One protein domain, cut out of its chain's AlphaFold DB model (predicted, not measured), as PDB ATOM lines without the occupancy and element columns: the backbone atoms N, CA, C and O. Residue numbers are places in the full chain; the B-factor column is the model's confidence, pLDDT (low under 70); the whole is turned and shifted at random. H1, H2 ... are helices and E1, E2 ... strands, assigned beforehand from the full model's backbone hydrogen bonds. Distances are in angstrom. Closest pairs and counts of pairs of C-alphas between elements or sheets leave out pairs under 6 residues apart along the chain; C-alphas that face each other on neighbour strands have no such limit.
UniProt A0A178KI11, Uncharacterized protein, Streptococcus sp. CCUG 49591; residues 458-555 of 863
ATOM      1  N   PHE A 458       1.930  37.265  32.095       90.75
ATOM      2  CA  PHE A 458       3.385  37.076  32.069       90.75
ATOM      3  C   PHE A 458       4.135  38.135  32.879       90.75
ATOM      4  O   PHE A 458       5.274  37.881  33.267       90.75
ATOM      5  N   SER A 459       3.523  39.290  33.172       87.06
ATOM      6  CA  SER A 459       4.158  40.322  34.000       87.06
ATOM      7  C   SER A 459       4.405  39.862  35.438       87.06
ATOM      8  O   SER A 459       5.333  40.340  36.082       87.06
ATOM      9  N   ASP A 460       3.593  38.935  35.947       88.62
ATOM     10  CA  ASP A 460       3.792  38.314  37.255       88.62
ATOM     11  C   ASP A 460       4.492  36.971  37.068       88.62
ATOM     12  O   ASP A 460       3.830  35.965  36.887       88.62
ATOM     13  N   VAL A 461       5.822  36.912  37.125       85.56
ATOM     14  CA  VAL A 461       6.591  35.674  36.854       85.56
ATOM     15  C   VAL A 461       6.212  34.482  37.752       85.56
ATOM     16  O   VAL A 461       6.508  33.337  37.409       85.56
ATOM     17  N   CYS A 462       5.525  34.735  38.870       85.19
ATOM     18  CA  CYS A 462       5.023  33.724  39.797       85.19
ATOM     19  C   CYS A 462       3.592  33.254  39.489       85.19
ATOM     20  O   CYS A 462       3.088  32.389  40.207       85.19
ATOM     21  N   TYR A 463       2.916  33.785  38.465       87.62
ATOM     22  CA  TYR A 463       1.488  33.534  38.230       87.62
ATOM     23  C   TYR A 463       1.145  32.042  38.098       87.62
ATOM     24  O   TYR A 463       0.080  31.618  38.536       87.62
ATOM     25  N   LEU A 464       2.048  31.226  37.543       87.00
ATOM     26  CA  LEU A 464       1.848  29.778  37.428       87.00
ATOM     27  C   LEU A 464       1.909  29.069  38.784       87.00
ATOM     28  O   LEU A 464       1.095  28.185  39.051       87.00
ATOM     29  N   TYR A 465       2.848  29.473  39.648       86.25
ATOM     30  CA  TYR A 465       2.926  28.973  41.022       86.25
ATOM     31  C   TYR A 465       1.660  29.344  41.788       86.25
ATOM     32  O   TYR A 465       1.047  28.473  42.397       86.25
ATOM     33  N   LYS A 466       1.224  30.606  41.685       86.12
ATOM     34  CA  LYS A 466      -0.022  31.098  42.291       86.12
ATOM     35  C   LYS A 466      -1.228  30.302  41.798       86.12
ATOM     36  O   LYS A 466      -1.974  29.770  42.610       86.12
ATOM     37  N   HIS A 467      -1.344  30.092  40.490       85.44
ATOM     38  CA  HIS A 467      -2.424  29.300  39.909       85.44
ATOM     39  C   HIS A 467      -2.447  27.848  40.423       85.44
ATOM     40  O   HIS A 467      -3.514  27.326  40.739       85.44
ATOM     41  N   ARG A 468      -1.291  27.171  40.527       84.75
ATOM     42  CA  ARG A 468      -1.229  25.787  41.041       84.75
ATOM     43  C   ARG A 468      -1.441  25.682  42.550       84.75
ATOM     44  O   ARG A 468      -1.934  24.662  43.022       84.75
ATOM     45  N   LEU A 469      -1.037  26.701  43.300       83.56
ATOM     46  CA  LEU A 469      -1.039  26.704  44.760       83.56
ATOM     47  C   LEU A 469      -2.231  27.465  45.365       83.56
ATOM     48  O   LEU A 469      -2.197  27.749  46.554       83.56
ATOM     49  N   GLU A 470      -3.279  27.758  44.589       81.81
ATOM     50  CA  GLU A 470      -4.490  28.469  45.048       81.81
ATOM     51  C   GLU A 470      -4.208  29.905  45.548       81.81
ATOM     52  O   GLU A 470      -4.643  30.313  46.622       81.81
ATOM     53  N   ASP A 471      -3.474  30.686  44.751       70.38
ATOM     54  CA  ASP A 471      -3.152  32.108  44.960       70.38
ATOM     55  C   ASP A 471      -2.365  32.430  46.243       70.38
ATOM     56  O   ASP A 471      -2.471  33.519  46.820       70.38
ATOM     57  N   ILE A 472      -1.496  31.502  46.661       79.88
ATOM     58  CA  ILE A 472      -0.494  31.751  47.706       79.88
ATOM     59  C   ILE A 472       0.341  33.001  47.382       79.88
ATOM     60  O   ILE A 472       0.799  33.210  46.257       79.88
ATOM     61  N   GLN A 473       0.567  33.832  48.400       80.69
ATOM     62  CA  GLN A 473       1.424  35.011  48.305       80.69
ATOM     63  C   GLN A 473       2.887  34.605  48.481       80.69
ATOM     64  O   GLN A 473       3.254  33.981  49.472       80.69
ATOM     65  N   GLY A 474       3.726  34.973  47.519       83.00
ATOM     66  CA  GLY A 474       5.143  34.644  47.545       83.00
ATOM     67  C   GLY A 474       5.895  35.249  46.371       83.00
ATOM     68  O   GLY A 474       5.300  35.803  45.439       83.00
ATOM     69  N   GLU A 475       7.214  35.125  46.417       87.19
ATOM     70  CA  GLU A 475       8.126  35.704  45.435       87.19
ATOM     71  C   GLU A 475       9.067  34.644  44.871       87.19
ATOM     72  O   GLU A 475       9.428  33.671  45.536       87.19
ATOM     73  N   PHE A 476       9.485  34.839  43.625       87.50
ATOM     74  CA  PHE A 476      10.533  34.023  43.036       87.50
ATOM     75  C   PHE A 476      11.877  34.494  43.590       87.50
ATOM     76  O   PHE A 476      12.273  35.641  43.374       87.50
ATOM     77  N   CYS A 477      12.568  33.632  44.328       86.12
ATOM     78  CA  CYS A 477      13.758  34.013  45.074       86.12
ATOM     79  C   CYS A 477      14.904  33.030  44.869       86.12
ATOM     80  O   CYS A 477      14.736  31.900  44.409       86.12
ATOM     81  N   GLN A 478      16.088  33.474  45.280       86.38
ATOM     82  CA  GLN A 478      17.267  32.636  45.373       86.38
ATOM     83  C   GLN A 478      17.339  31.932  46.737       86.38
ATOM     84  O   GLN A 478      17.031  32.528  47.768       86.38
ATOM     85  N   PHE A 479      17.778  30.675  46.753       84.12
ATOM     86  CA  PHE A 479      17.957  29.863  47.955       84.12
ATOM     87  C   PHE A 479      19.280  29.096  47.926       84.12
ATOM     88  O   PHE A 479      19.829  28.791  46.864       84.12
ATOM     89  N   LYS A 480      19.815  28.778  49.102       81.00
ATOM     90  CA  LYS A 480      21.056  28.014  49.273       81.00
ATOM     91  C   LYS A 480      20.761  26.679  49.932       81.00
ATOM     92  O   LYS A 480      19.911  26.589  50.808       81.00
ATOM     93  N   ILE A 481      21.506  25.657  49.529       77.75
ATOM     94  CA  ILE A 481      21.500  24.341  50.173       77.75
ATOM     95  C   ILE A 481      22.848  24.177  50.869       77.75
ATOM     96  O   ILE A 481      23.890  24.330  50.226       77.75
ATOM     97  N   PHE A 482      22.843  23.869  52.162       74.69
ATOM     98  CA  PHE A 482      24.056  23.649  52.948       74.69
ATOM     99  C   PHE A 482      23.922  22.398  53.817       74.69
ATOM    100  O   PHE A 482      22.824  21.978  54.174       74.69
ATOM    101  N   ASN A 483      25.060  21.786  54.144       72.94
ATOM    102  CA  ASN A 483      25.095  20.560  54.935       72.94
ATOM    103  C   ASN A 483      25.286  20.901  56.415       72.94
ATOM    104  O   ASN A 483      26.254  21.575  56.779       72.94
ATOM    105  N   ARG A 484      24.410  20.378  57.274       69.88
ATOM    106  CA  ARG A 484      24.524  20.441  58.732       69.88
ATOM    107  C   ARG A 484      24.648  19.016  59.275       69.88
ATOM    108  O   ARG A 484      23.675  18.378  59.656       69.88
ATOM    109  N   GLY A 485      25.871  18.488  59.284       72.44
ATOM    110  CA  GLY A 485      26.110  17.072  59.586       72.44
ATOM    111  C   GLY A 485      25.742  16.178  58.396       72.44
ATOM    112  O   GLY A 485      26.297  16.363  57.315       72.44
ATOM    113  N   LEU A 486      24.834  15.214  58.601       63.75
ATOM    114  CA  LEU A 486      24.289  14.338  57.545       63.75
ATOM    115  C   LEU A 486      22.999  14.890  56.907       63.75
ATOM    116  O   LEU A 486      22.531  14.343  55.911       63.75
ATOM    117  N   GLU A 487      22.428  15.957  57.470       66.12
ATOM    118  CA  GLU A 487      21.190  16.579  56.998       66.12
ATOM    119  C   GLU A 487      21.491  17.792  56.111       66.12
ATOM    120  O   GLU A 487      22.446  18.544  56.347       66.12
ATOM    121  N   LYS A 488      20.675  17.982  55.070       71.06
ATOM    122  CA  LYS A 488      20.707  19.170  54.215       71.06
ATOM    123  C   LYS A 488      19.658  20.165  54.682       71.06
ATOM    124  O   LYS A 488      18.478  19.837  54.718       71.06
ATOM    125  N   CYS A 489      20.096  21.383  54.964       74.50
ATOM    126  CA  CYS A 489      19.235  22.506  55.303       74.50
ATOM    127  C   CYS A 489      19.133  23.454  54.102       74.50
ATOM    128  O   CYS A 489      20.068  23.573  53.298       74.50
ATOM    129  N   ILE A 490      17.995  24.138  53.986       79.94
ATOM    130  CA  ILE A 490      17.728  25.095  52.912       79.94
ATOM    131  C   ILE A 490      17.539  26.470  53.522       79.94
ATOM    132  O   ILE A 490      16.771  26.638  54.462       79.94
ATOM    133  N   GLU A 491      18.260  27.447  52.989       81.75
ATOM    134  CA  GLU A 491      18.227  28.826  53.459       81.75
ATOM    135  C   GLU A 491      17.719  29.756  52.362       81.75
ATOM    136  O   GLU A 491      18.258  29.783  51.250       81.75
ATOM    137  N   VAL A 492      16.730  30.571  52.713       83.38
ATOM    138  CA  VAL A 492      16.285  31.732  51.941       83.38
ATOM    139  C   VAL A 492      16.550  32.968  52.796       83.38
ATOM    140  O   VAL A 492      16.104  33.046  53.938       83.38
ATOM    141  N   ASN A 493      17.301  33.937  52.268       81.56
ATOM    142  CA  ASN A 493      17.579  35.216  52.939       81.56
ATOM    143  C   ASN A 493      18.098  35.097  54.395       81.56
ATOM    144  O   ASN A 493      17.717  35.893  55.254       81.56
ATOM    145  N   GLY A 494      18.956  34.118  54.707       75.88
ATOM    146  CA  GLY A 494      19.491  33.938  56.066       75.88
ATOM    147  C   GLY A 494      18.609  33.129  57.020       75.88
ATOM    148  O   GLY A 494      19.005  32.928  58.168       75.88
ATOM    149  N   LYS A 495      17.425  32.674  56.587       81.19
ATOM    150  CA  LYS A 495      16.496  31.864  57.390       81.19
ATOM    151  C   LYS A 495      16.398  30.447  56.836       81.19
ATOM    152  O   LYS A 495      16.258  30.266  55.629       81.19
ATOM    153  N   GLU A 496      16.448  29.462  57.728       83.25
ATOM    154  CA  GLU A 496      16.180  28.062  57.391       83.25
ATOM    155  C   GLU A 496      14.688  27.881  57.083       83.25
ATOM    156  O   GLU A 496      13.839  28.362  57.837       83.25
ATOM    157  N   VAL A 497      14.375  27.235  55.959       84.69
ATOM    158  CA  VAL A 497      13.008  27.070  55.443       84.69
ATOM    159  C   VAL A 497      12.747  25.627  55.025       84.69
ATOM    160  O   VAL A 497      13.662  24.893  54.645       84.69
ATOM    161  N   GLU A 498      11.480  25.227  55.068       81.56
ATOM    162  CA  GLU A 498      11.032  23.921  54.581       81.56
ATOM    163  C   GLU A 498      10.889  23.959  53.051       81.56
ATOM    164  O   GLU A 498      10.298  24.898  52.519       81.56
ATOM    165  N   ILE A 499      11.397  22.948  52.333       80.00
ATOM    166  CA  ILE A 499      11.161  22.805  50.889       80.00
ATOM    167  C   ILE A 499      10.038  21.802  50.621       80.00
ATOM    168  O   ILE A 499      10.014  20.705  51.185       80.00
ATOM    169  N   LYS A 500       9.119  22.164  49.729       81.12
ATOM    170  CA  LYS A 500       8.040  21.290  49.265       81.12
ATOM    171  C   LYS A 500       8.057  21.188  47.753       81.12
ATOM    172  O   LYS A 500       8.332  22.165  47.053       81.12
ATOM    173  N   ASP A 501       7.716  20.006  47.259       76.06
ATOM    174  CA  ASP A 501       7.207  19.884  45.897       76.06
ATOM    175  C   ASP A 501       5.849  20.605  45.811       76.06
ATOM    176  O   ASP A 501       5.132  20.745  46.807       76.06
ATOM    177  N   ILE A 502       5.467  21.064  44.625       71.88
ATOM    178  CA  ILE A 502       4.169  21.700  44.370       71.88
ATOM    179  C   ILE A 502       3.007  20.736  44.634       71.88
ATOM    180  O   ILE A 502       1.939  21.177  45.053       71.88
ATOM    181  N   GLU A 503       3.228  19.424  44.515       67.88
ATOM    182  CA  GLU A 503       2.279  18.393  44.971       67.88
ATOM    183  C   GLU A 503       2.205  18.250  46.510       67.88
ATOM    184  O   GLU A 503       1.555  17.347  47.031       67.88
ATOM    185  N   LYS A 504       2.828  19.173  47.256       62.25
ATOM    186  CA  LYS A 504       2.807  19.309  48.725       62.25
ATOM    187  C   LYS A 504       3.495  18.170  49.492       62.25
ATOM    188  O   LYS A 504       3.296  18.051  50.700       62.25
ATOM    189  N   ASN A 505       4.355  17.387  48.838       67.12
ATOM    190  CA  ASN A 505       5.232  16.434  49.518       67.12
ATOM    191  C   ASN A 505       6.493  17.147  50.030       67.12
ATOM    192  O   ASN A 505       7.158  17.869  49.283       67.12
ATOM    193  N   ILE A 506       6.816  16.945  51.310       66.69
ATOM    194  CA  ILE A 506       8.090  17.385  51.891       66.69
ATOM    195  C   ILE A 506       9.196  16.591  51.197       66.69
ATOM    196  O   ILE A 506       9.159  15.359  51.203       66.69
ATOM    197  N   LEU A 507      10.159  17.283  50.587       64.56
ATOM    198  CA  LEU A 507      11.290  16.611  49.949       64.56
ATOM    199  C   LEU A 507      12.267  16.142  51.029       64.56
ATOM    200  O   LEU A 507      12.722  16.935  51.856       64.56
ATOM    201  N   ASN A 508      12.615  14.857  51.015       66.06
ATOM    202  CA  ASN A 508      13.596  14.300  51.941       66.06
ATOM    203  C   ASN A 508      15.026  14.562  51.441       66.06
ATOM    204  O   ASN A 508      15.252  14.945  50.293       66.06
ATOM    205  N   SER A 509      16.029  14.298  52.287       63.72
ATOM    206  CA  SER A 509      17.449  14.519  51.947       63.72
ATOM    207  C   SER A 509      17.870  13.855  50.617       63.72
ATOM    208  O   SER A 509      18.586  14.466  49.827       63.72
ATOM    209  N   SER A 510      17.339  12.662  50.306       65.19
ATOM    210  CA  SER A 510      17.581  11.938  49.044       65.19
ATOM    211  C   SER A 510      16.989  12.620  47.805       65.19
ATOM    212  O   SER A 510      17.559  12.545  46.718       65.19
ATOM    213  N   ASP A 511      15.857  13.306  47.949       65.56
ATOM    214  CA  ASP A 511      15.225  14.052  46.855       65.56
ATOM    215  C   ASP A 511      16.014  15.336  46.573       65.56
ATOM    216  O   ASP A 511      16.237  15.715  45.422       65.56
ATOM    217  N   ILE A 512      16.548  15.949  47.634       64.94
ATOM    218  CA  ILE A 512      17.466  17.091  47.565       64.94
ATOM    219  C   ILE A 512      18.828  16.678  46.963       64.94
ATOM    220  O   ILE A 512      19.492  17.496  46.319       64.94
ATOM    221  N   ASP A 513      19.262  15.421  47.124       62.09
ATOM    222  CA  ASP A 513      20.443  14.850  46.449       62.09
ATOM    223  C   ASP A 513      20.242  14.714  44.932       62.09
ATOM    224  O   ASP A 513      21.128  15.095  44.160       62.09
ATOM    225  N   ASN A 514      19.059  14.268  44.494       60.09
ATOM    226  CA  ASN A 514      18.698  14.153  43.073       60.09
ATOM    227  C   ASN A 514      18.604  15.505  42.353       60.09
ATOM    228  O   ASN A 514      18.671  15.563  41.123       60.09
ATOM    229  N   LEU A 515      18.530  16.614  43.096       65.44
ATOM    230  CA  LEU A 515      18.628  17.961  42.535       65.44
ATOM    231  C   LEU A 515      20.043  18.310  42.012       65.44
ATOM    232  O   LEU A 515      20.257  19.483  41.706       65.44
ATOM    233  N   ASN A 516      20.975  17.347  41.892       49.53
ATOM    234  CA  ASN A 516      22.338  17.444  41.331       49.53
ATOM    235  C   ASN A 516      23.111  18.683  41.823       49.53
ATOM    236  O   ASN A 516      22.943  19.791  41.313       49.53
ATOM    237  N   VAL A 517      23.988  18.518  42.816       47.41
ATOM    238  CA  VAL A 517      24.737  19.638  43.417       47.41
ATOM    239  C   VAL A 517      26.241  19.440  43.213       47.41
ATOM    240  O   VAL A 517      26.745  18.331  43.385       47.41
ATOM    241  N   PRO A 518      26.973  20.518  42.889       41.38
ATOM    242  CA  PRO A 518      27.823  21.092  43.931       41.38
ATOM    243  C   PRO A 518      27.593  22.609  44.094       41.38
ATOM    244  O   PRO A 518      27.614  23.365  43.128       41.38
ATOM    245  N   SER A 519      27.350  23.037  45.340       49.50
ATOM    246  CA  SER A 519      27.450  24.411  45.859       49.50
ATOM    247  C   SER A 519      27.000  25.553  44.931       49.50
ATOM    248  O   SER A 519      27.826  26.343  44.479       49.50
ATOM    249  N   SER A 520      25.700  25.693  44.662       55.34
ATOM    250  CA  SER A 520      25.189  26.859  43.929       55.34
ATOM    251  C   SER A 520      23.851  27.336  44.477       55.34
ATOM    252  O   SER A 520      22.996  26.548  44.877       55.34
ATOM    253  N   ILE A 521      23.719  28.657  44.518       57.78
ATOM    254  CA  ILE A 521      22.462  29.365  44.718       57.78
ATOM    255  C   ILE A 521      21.464  28.849  43.667       57.78
ATOM    256  O   ILE A 521      21.776  28.826  42.476       57.78
ATOM    257  N   LYS A 522      20.291  28.398  44.110       73.31
ATOM    258  CA  LYS A 522      19.181  27.929  43.268       73.31
ATOM    259  C   LYS A 522      18.031  28.919  43.334       73.31
ATOM    260  O   LYS A 522      18.069  29.833  44.140       73.31
ATOM    261  N   GLU A 523      17.032  28.753  42.477       80.69
ATOM    262  CA  GLU A 523      15.869  29.641  42.420       80.69
ATOM    263  C   GLU A 523      14.586  28.830  42.568       80.69
ATOM    264  O   GLU A 523      14.529  27.697  42.085       80.69
ATOM    265  N   GLY A 524      13.597  29.385  43.262       82.62
ATOM    266  CA  GLY A 524      12.313  28.748  43.546       82.62
ATOM    267  C   GLY A 524      11.283  29.762  44.040       82.62
ATOM    268  O   GLY A 524      11.569  30.957  44.106       82.62
ATOM    269  N   PHE A 525      10.082  29.296  44.371       87.38
ATOM    270  CA  PHE A 525       8.991  30.154  44.828       87.38
ATOM    271  C   PHE A 525       8.900  30.129  46.353       87.38
ATOM    272  O   PHE A 525       8.599  29.092  46.939       87.38
ATOM    273  N   PHE A 526       9.177  31.255  47.000       88.50
ATOM    274  CA  PHE A 526       9.170  31.365  48.453       88.50
ATOM    275  C   PHE A 526       7.896  32.036  48.954       88.50
ATOM    276  O   PHE A 526       7.617  33.194  48.647       88.50
ATOM    277  N   ASP A 527       7.152  31.289  49.761       87.19
ATOM    278  CA  ASP A 527       6.019  31.764  50.539       87.19
ATOM    279  C   ASP A 527       6.529  32.220  51.909       87.19
ATOM    280  O   ASP A 527       6.796  31.413  52.807       87.19
ATOM    281  N   GLU A 528       6.683  33.534  52.063       82.94
ATOM    282  CA  GLU A 528       7.175  34.127  53.305       82.94
ATOM    283  C   GLU A 528       6.193  33.933  54.470       82.94
ATOM    284  O   GLU A 528       6.630  33.750  55.609       82.94
ATOM    285  N   GLN A 529       4.881  33.913  54.202       83.62
ATOM    286  CA  GLN A 529       3.856  33.798  55.244       83.62
ATOM    287  C   GLN A 529       3.940  32.448  55.951       83.62
ATOM    288  O   GLN A 529       3.864  32.385  57.178       83.62
ATOM    289  N   ASN A 530       4.140  31.382  55.178       83.31
ATOM    290  CA  ASN A 530       4.262  30.028  55.708       83.31
ATOM    291  C   ASN A 530       5.720  29.598  55.931       83.31
ATOM    292  O   ASN A 530       5.953  28.532  56.495       83.31
ATOM    293  N   SER A 531       6.700  30.421  55.532       83.44
ATOM    294  CA  SER A 531       8.134  30.088  55.555       83.44
ATOM    295  C   SER A 531       8.456  28.786  54.805       83.44
ATOM    296  O   SER A 531       9.276  27.979  55.247       83.44
ATOM    297  N   VAL A 532       7.803  28.593  53.654       87.25
ATOM    298  CA  VAL A 532       7.939  27.406  52.796       87.25
ATOM    299  C   VAL A 532       8.487  27.816  51.432       87.25
ATOM    300  O   VAL A 532       8.011  28.760  50.809       87.25
ATOM    301  N   LEU A 533       9.468  27.068  50.939       86.62
ATOM    302  CA  LEU A 533       9.961  27.156  49.571       86.62
ATOM    303  C   LEU A 533       9.318  26.054  48.723       86.62
ATOM    304  O   LEU A 533       9.548  24.871  48.953       86.62
ATOM    305  N   TYR A 534       8.563  26.432  47.702       85.12
ATOM    306  CA  TYR A 534       8.050  25.505  46.702       85.12
ATOM    307  C   TYR A 534       9.025  25.403  45.530       85.12
ATOM    308  O   TYR A 534       9.436  26.411  44.942       85.12
ATOM    309  N   TYR A 535       9.382  24.175  45.164       82.25
ATOM    310  CA  TYR A 535      10.269  23.910  44.043       82.25
ATOM    311  C   TYR A 535       9.676  22.859  43.115       82.25
ATOM    312  O   TYR A 535       9.514  21.704  43.490       82.25
ATOM    313  N   ASP A 536       9.443  23.274  41.875       82.00
ATOM    314  CA  ASP A 536       9.198  22.386  40.747       82.00
ATOM    315  C   ASP A 536      10.168  22.755  39.627       82.00
ATOM    316  O   ASP A 536      10.400  23.935  39.336       82.00
ATOM    317  N   ARG A 537      10.778  21.744  39.010       79.12
ATOM    318  CA  ARG A 537      11.837  21.950  38.020       79.12
ATOM    319  C   ARG A 537      11.321  22.651  36.762       79.12
ATOM    320  O   ARG A 537      12.050  23.478  36.205       79.12
ATOM    321  N   GLN A 538      10.121  22.313  36.298       82.44
ATOM    322  CA  GLN A 538       9.568  22.824  35.048       82.44
ATOM    323  C   GLN A 538       9.075  24.262  35.222       82.44
ATOM    324  O   GLN A 538       9.479  25.141  34.459       82.44
ATOM    325  N   LEU A 539       8.341  24.545  36.295       86.00
ATOM    326  CA  LEU A 539       7.904  25.892  36.653       86.00
ATOM    327  C   LEU A 539       9.065  26.830  36.960       86.00
ATOM    328  O   LEU A 539       9.050  27.981  36.523       86.00
ATOM    329  N   THR A 540      10.119  26.331  37.607       84.88
ATOM    330  CA  THR A 540      11.344  27.115  37.808       84.88
ATOM    331  C   THR A 540      11.981  27.473  36.462       84.88
ATOM    332  O   THR A 540      12.463  28.591  36.279       84.88
ATOM    333  N   ALA A 541      11.994  26.546  35.495       85.38
ATOM    334  CA  ALA A 541      12.529  26.806  34.159       85.38
ATOM    335  C   ALA A 541      11.683  27.831  33.384       85.38
ATOM    336  O   ALA A 541      12.251  28.719  32.745       85.38
ATOM    337  N   VAL A 542      10.352  27.749  33.475       89.62
ATOM    338  CA  VAL A 542       9.432  28.732  32.883       89.62
ATOM    339  C   VAL A 542       9.640  30.110  33.504       89.62
ATOM    340  O   VAL A 542       9.872  31.067  32.769       89.62
ATOM    341  N   ALA A 543       9.634  30.215  34.836       89.44
ATOM    342  CA  ALA A 543       9.818  31.478  35.551       89.44
ATOM    343  C   ALA A 543      11.142  32.158  35.169       89.44
ATOM    344  O   ALA A 543      11.152  33.337  34.817       89.44
ATOM    345  N   LYS A 544      12.248  31.403  35.112       87.31
ATOM    346  CA  LYS A 544      13.550  31.908  34.637       87.31
ATOM    347  C   LYS A 544      13.485  32.477  33.220       87.31
ATOM    348  O   LYS A 544      14.019  33.558  32.963       87.31
ATOM    349  N   LYS A 545      12.851  31.759  32.286       91.88
ATOM    350  CA  LYS A 545      12.704  32.236  30.902       91.88
ATOM    351  C   LYS A 545      11.783  33.453  30.818       91.88
ATOM    352  O   LYS A 545      12.098  34.367  30.063       91.88
ATOM    353  N   LEU A 546      10.710  33.506  31.610       92.75
ATOM    354  CA  LEU A 546       9.807  34.658  31.686       92.75
ATOM    355  C   LEU A 546      10.506  35.909  32.225       92.75
ATOM    356  O   LEU A 546      10.312  36.982  31.665       92.75
ATOM    357  N   ILE A 547      11.365  35.783  33.245       89.69
ATOM    358  CA  ILE A 547      12.179  36.905  33.749       89.69
ATOM    359  C   ILE A 547      13.031  37.489  32.615       89.69
ATOM    360  O   ILE A 547      12.983  38.691  32.363       89.69
ATOM    361  N   ASN A 548      13.767  36.640  31.891       90.06
ATOM    362  CA  ASN A 548      14.600  37.066  30.763       90.06
ATOM    363  C   ASN A 548      13.760  37.664  29.616       90.06
ATOM    364  O   ASN A 548      14.123  38.678  29.025       90.06
ATOM    365  N   PHE A 549      12.607  37.064  29.320       94.00
ATOM    366  CA  PHE A 549      11.677  37.550  28.305       94.00
ATOM    367  C   PHE A 549      11.139  38.946  28.638       94.00
ATOM    368  O   PHE A 549      11.219  39.839  27.797       94.00
ATOM    369  N   ASN A 550      10.658  39.156  29.865       91.44
ATOM    370  CA  ASN A 550      10.122  40.441  30.315       91.44
ATOM    371  C   ASN A 550      11.193  41.537  30.342       91.44
ATOM    372  O   ASN A 550      10.888  42.682  30.037       91.44
ATOM    373  N   GLN A 551      12.450  41.196  30.642       89.62
ATOM    374  CA  GLN A 551      13.561  42.151  30.559       89.62
ATOM    375  C   GLN A 551      13.840  42.598  29.119       89.62
ATOM    376  O   GLN A 551      14.181  43.752  28.891       89.62
ATOM    377  N   LYS A 552      13.709  41.694  28.142       90.50
ATOM    378  CA  LYS A 552      14.042  41.972  26.735       90.50
ATOM    379  C   LYS A 552      12.904  42.599  25.942       90.50
ATOM    380  O   LYS A 552      13.161  43.318  24.981       90.50
ATOM    381  N   ILE A 553      11.653  42.296  26.281       90.69
ATOM    382  CA  ILE A 553      10.501  42.734  25.483       90.69
ATOM    383  C   ILE A 553      10.319  44.256  25.491       90.69
ATOM    384  O   ILE A 553       9.786  44.815  24.531       90.69
ATOM    385  N   GLU A 554      10.792  44.935  26.538       82.94
ATOM    386  CA  GLU A 554      10.706  46.393  26.670       82.94
ATOM    387  C   GLU A 554      11.433  47.137  25.538       82.94
ATOM    388  O   GLU A 554      11.031  48.246  25.187       82.94
ATOM    389  N   ASP A 555      12.419  46.506  24.894       83.69
ATOM    390  CA  ASP A 555      13.188  47.091  23.792       83.69
ATOM    391  C   ASP A 555      12.480  47.016  22.420       83.69
ATOM    392  O   ASP A 555      12.957  47.585  21.434       83.69
TER     393      ASP A 555
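Overview. This is residues 458 to 555 of the 863 residues of an uncharacterized protein of Streptococcus sp. CCUG 49591 (UniProt A0A178KI11). A small five-stranded sheet is curled like part of a barrel and folded back on itself, E2 and E1 facing E5 and E3 with E4 as the hinge. The long helix H3 crosses E4 and runs on away from the sheet, the short helix H2 stands by the edge strand E2 on the same face, and the short helix H1 grazes the sheet near H3. The 98 printed residues hold three named helices and five named strands, along the chain H1 E1 E2 E3 H2 E4 E5 H3. The sheet's order is E2 E1 E4 E5 E3, mixed, and the class is mixed, helices and strands. The whole is compact, with a radius of gyration of the C-alphas of 13.8 A, yet elongated in outline, spanning 48 by 28 by 23 A.

Arrangement. H1, residues 463 to 468, only grazes the sheet, with its residues 465 to 466. E1, residues 475 to 484, bends by 50 degrees at residue 478 and forms a hairpin with E2, residues 487 to 492, where N 482 and O 489 are 3.0 A apart, within hydrogen-bond range. E3, residues 498 to 500, is an edge strand, as is E2; the closest C-alphas of the two, Ile 490 and Glu 498, are 7.0 A apart. H2, residues 509 to 514, stands up from the sheet at 51 degrees and lies only just over E2, with 3 of its C-alphas falling on that strand; the closest C-alphas are those of Lys 488 and Ser 509, 6.1 A. E4, residues 522 to 527, is antiparallel to E1, with N 477 and O 524 at 2.9 A, within hydrogen-bond range. The pairing is staggered: E1 pairs with E4 over residues 475 to 479 and with E2 over 480 to 484. E5, residues 532 to 534, forms a hairpin with E4, with N 534 and O 525 within hydrogen-bond range at 2.8 A, and is parallel to E3, with N 533 and O 498 within that range at 2.8 A. H3, residues 537 to 553, runs across the strands over E4, at 86 degrees to it on the local plane; their closest C-alphas, Gly 524 and Thr 540, are 6.0 A apart. H1 and H3 are close but not clearly touching, Leu 464 and Leu 539 being their closest C-alphas at 7.2 A. In H1, H2 and H3 every O i to N i+4 pair is within hydrogen-bond range.

Along the chain. H1 begins at C-alpha 463 (1.488, 33.534, 38.230). E1 measures 26.1 A from first to last C-alpha, E2 16.7 A and E4 15.5 A. H3 measures 24.3 A and ends at C-alpha 553 (10.501, 42.734, 25.483).

Size, cuts and confidence. The C-alphas farthest apart, those of Gly 485 and Asp 555, are 48.5 A apart. The printed part has no cut, and no link is long. Mean pLDDT of the printed part is 78.6; residues 484, 486 to 487 and 503 to 521 are under 70.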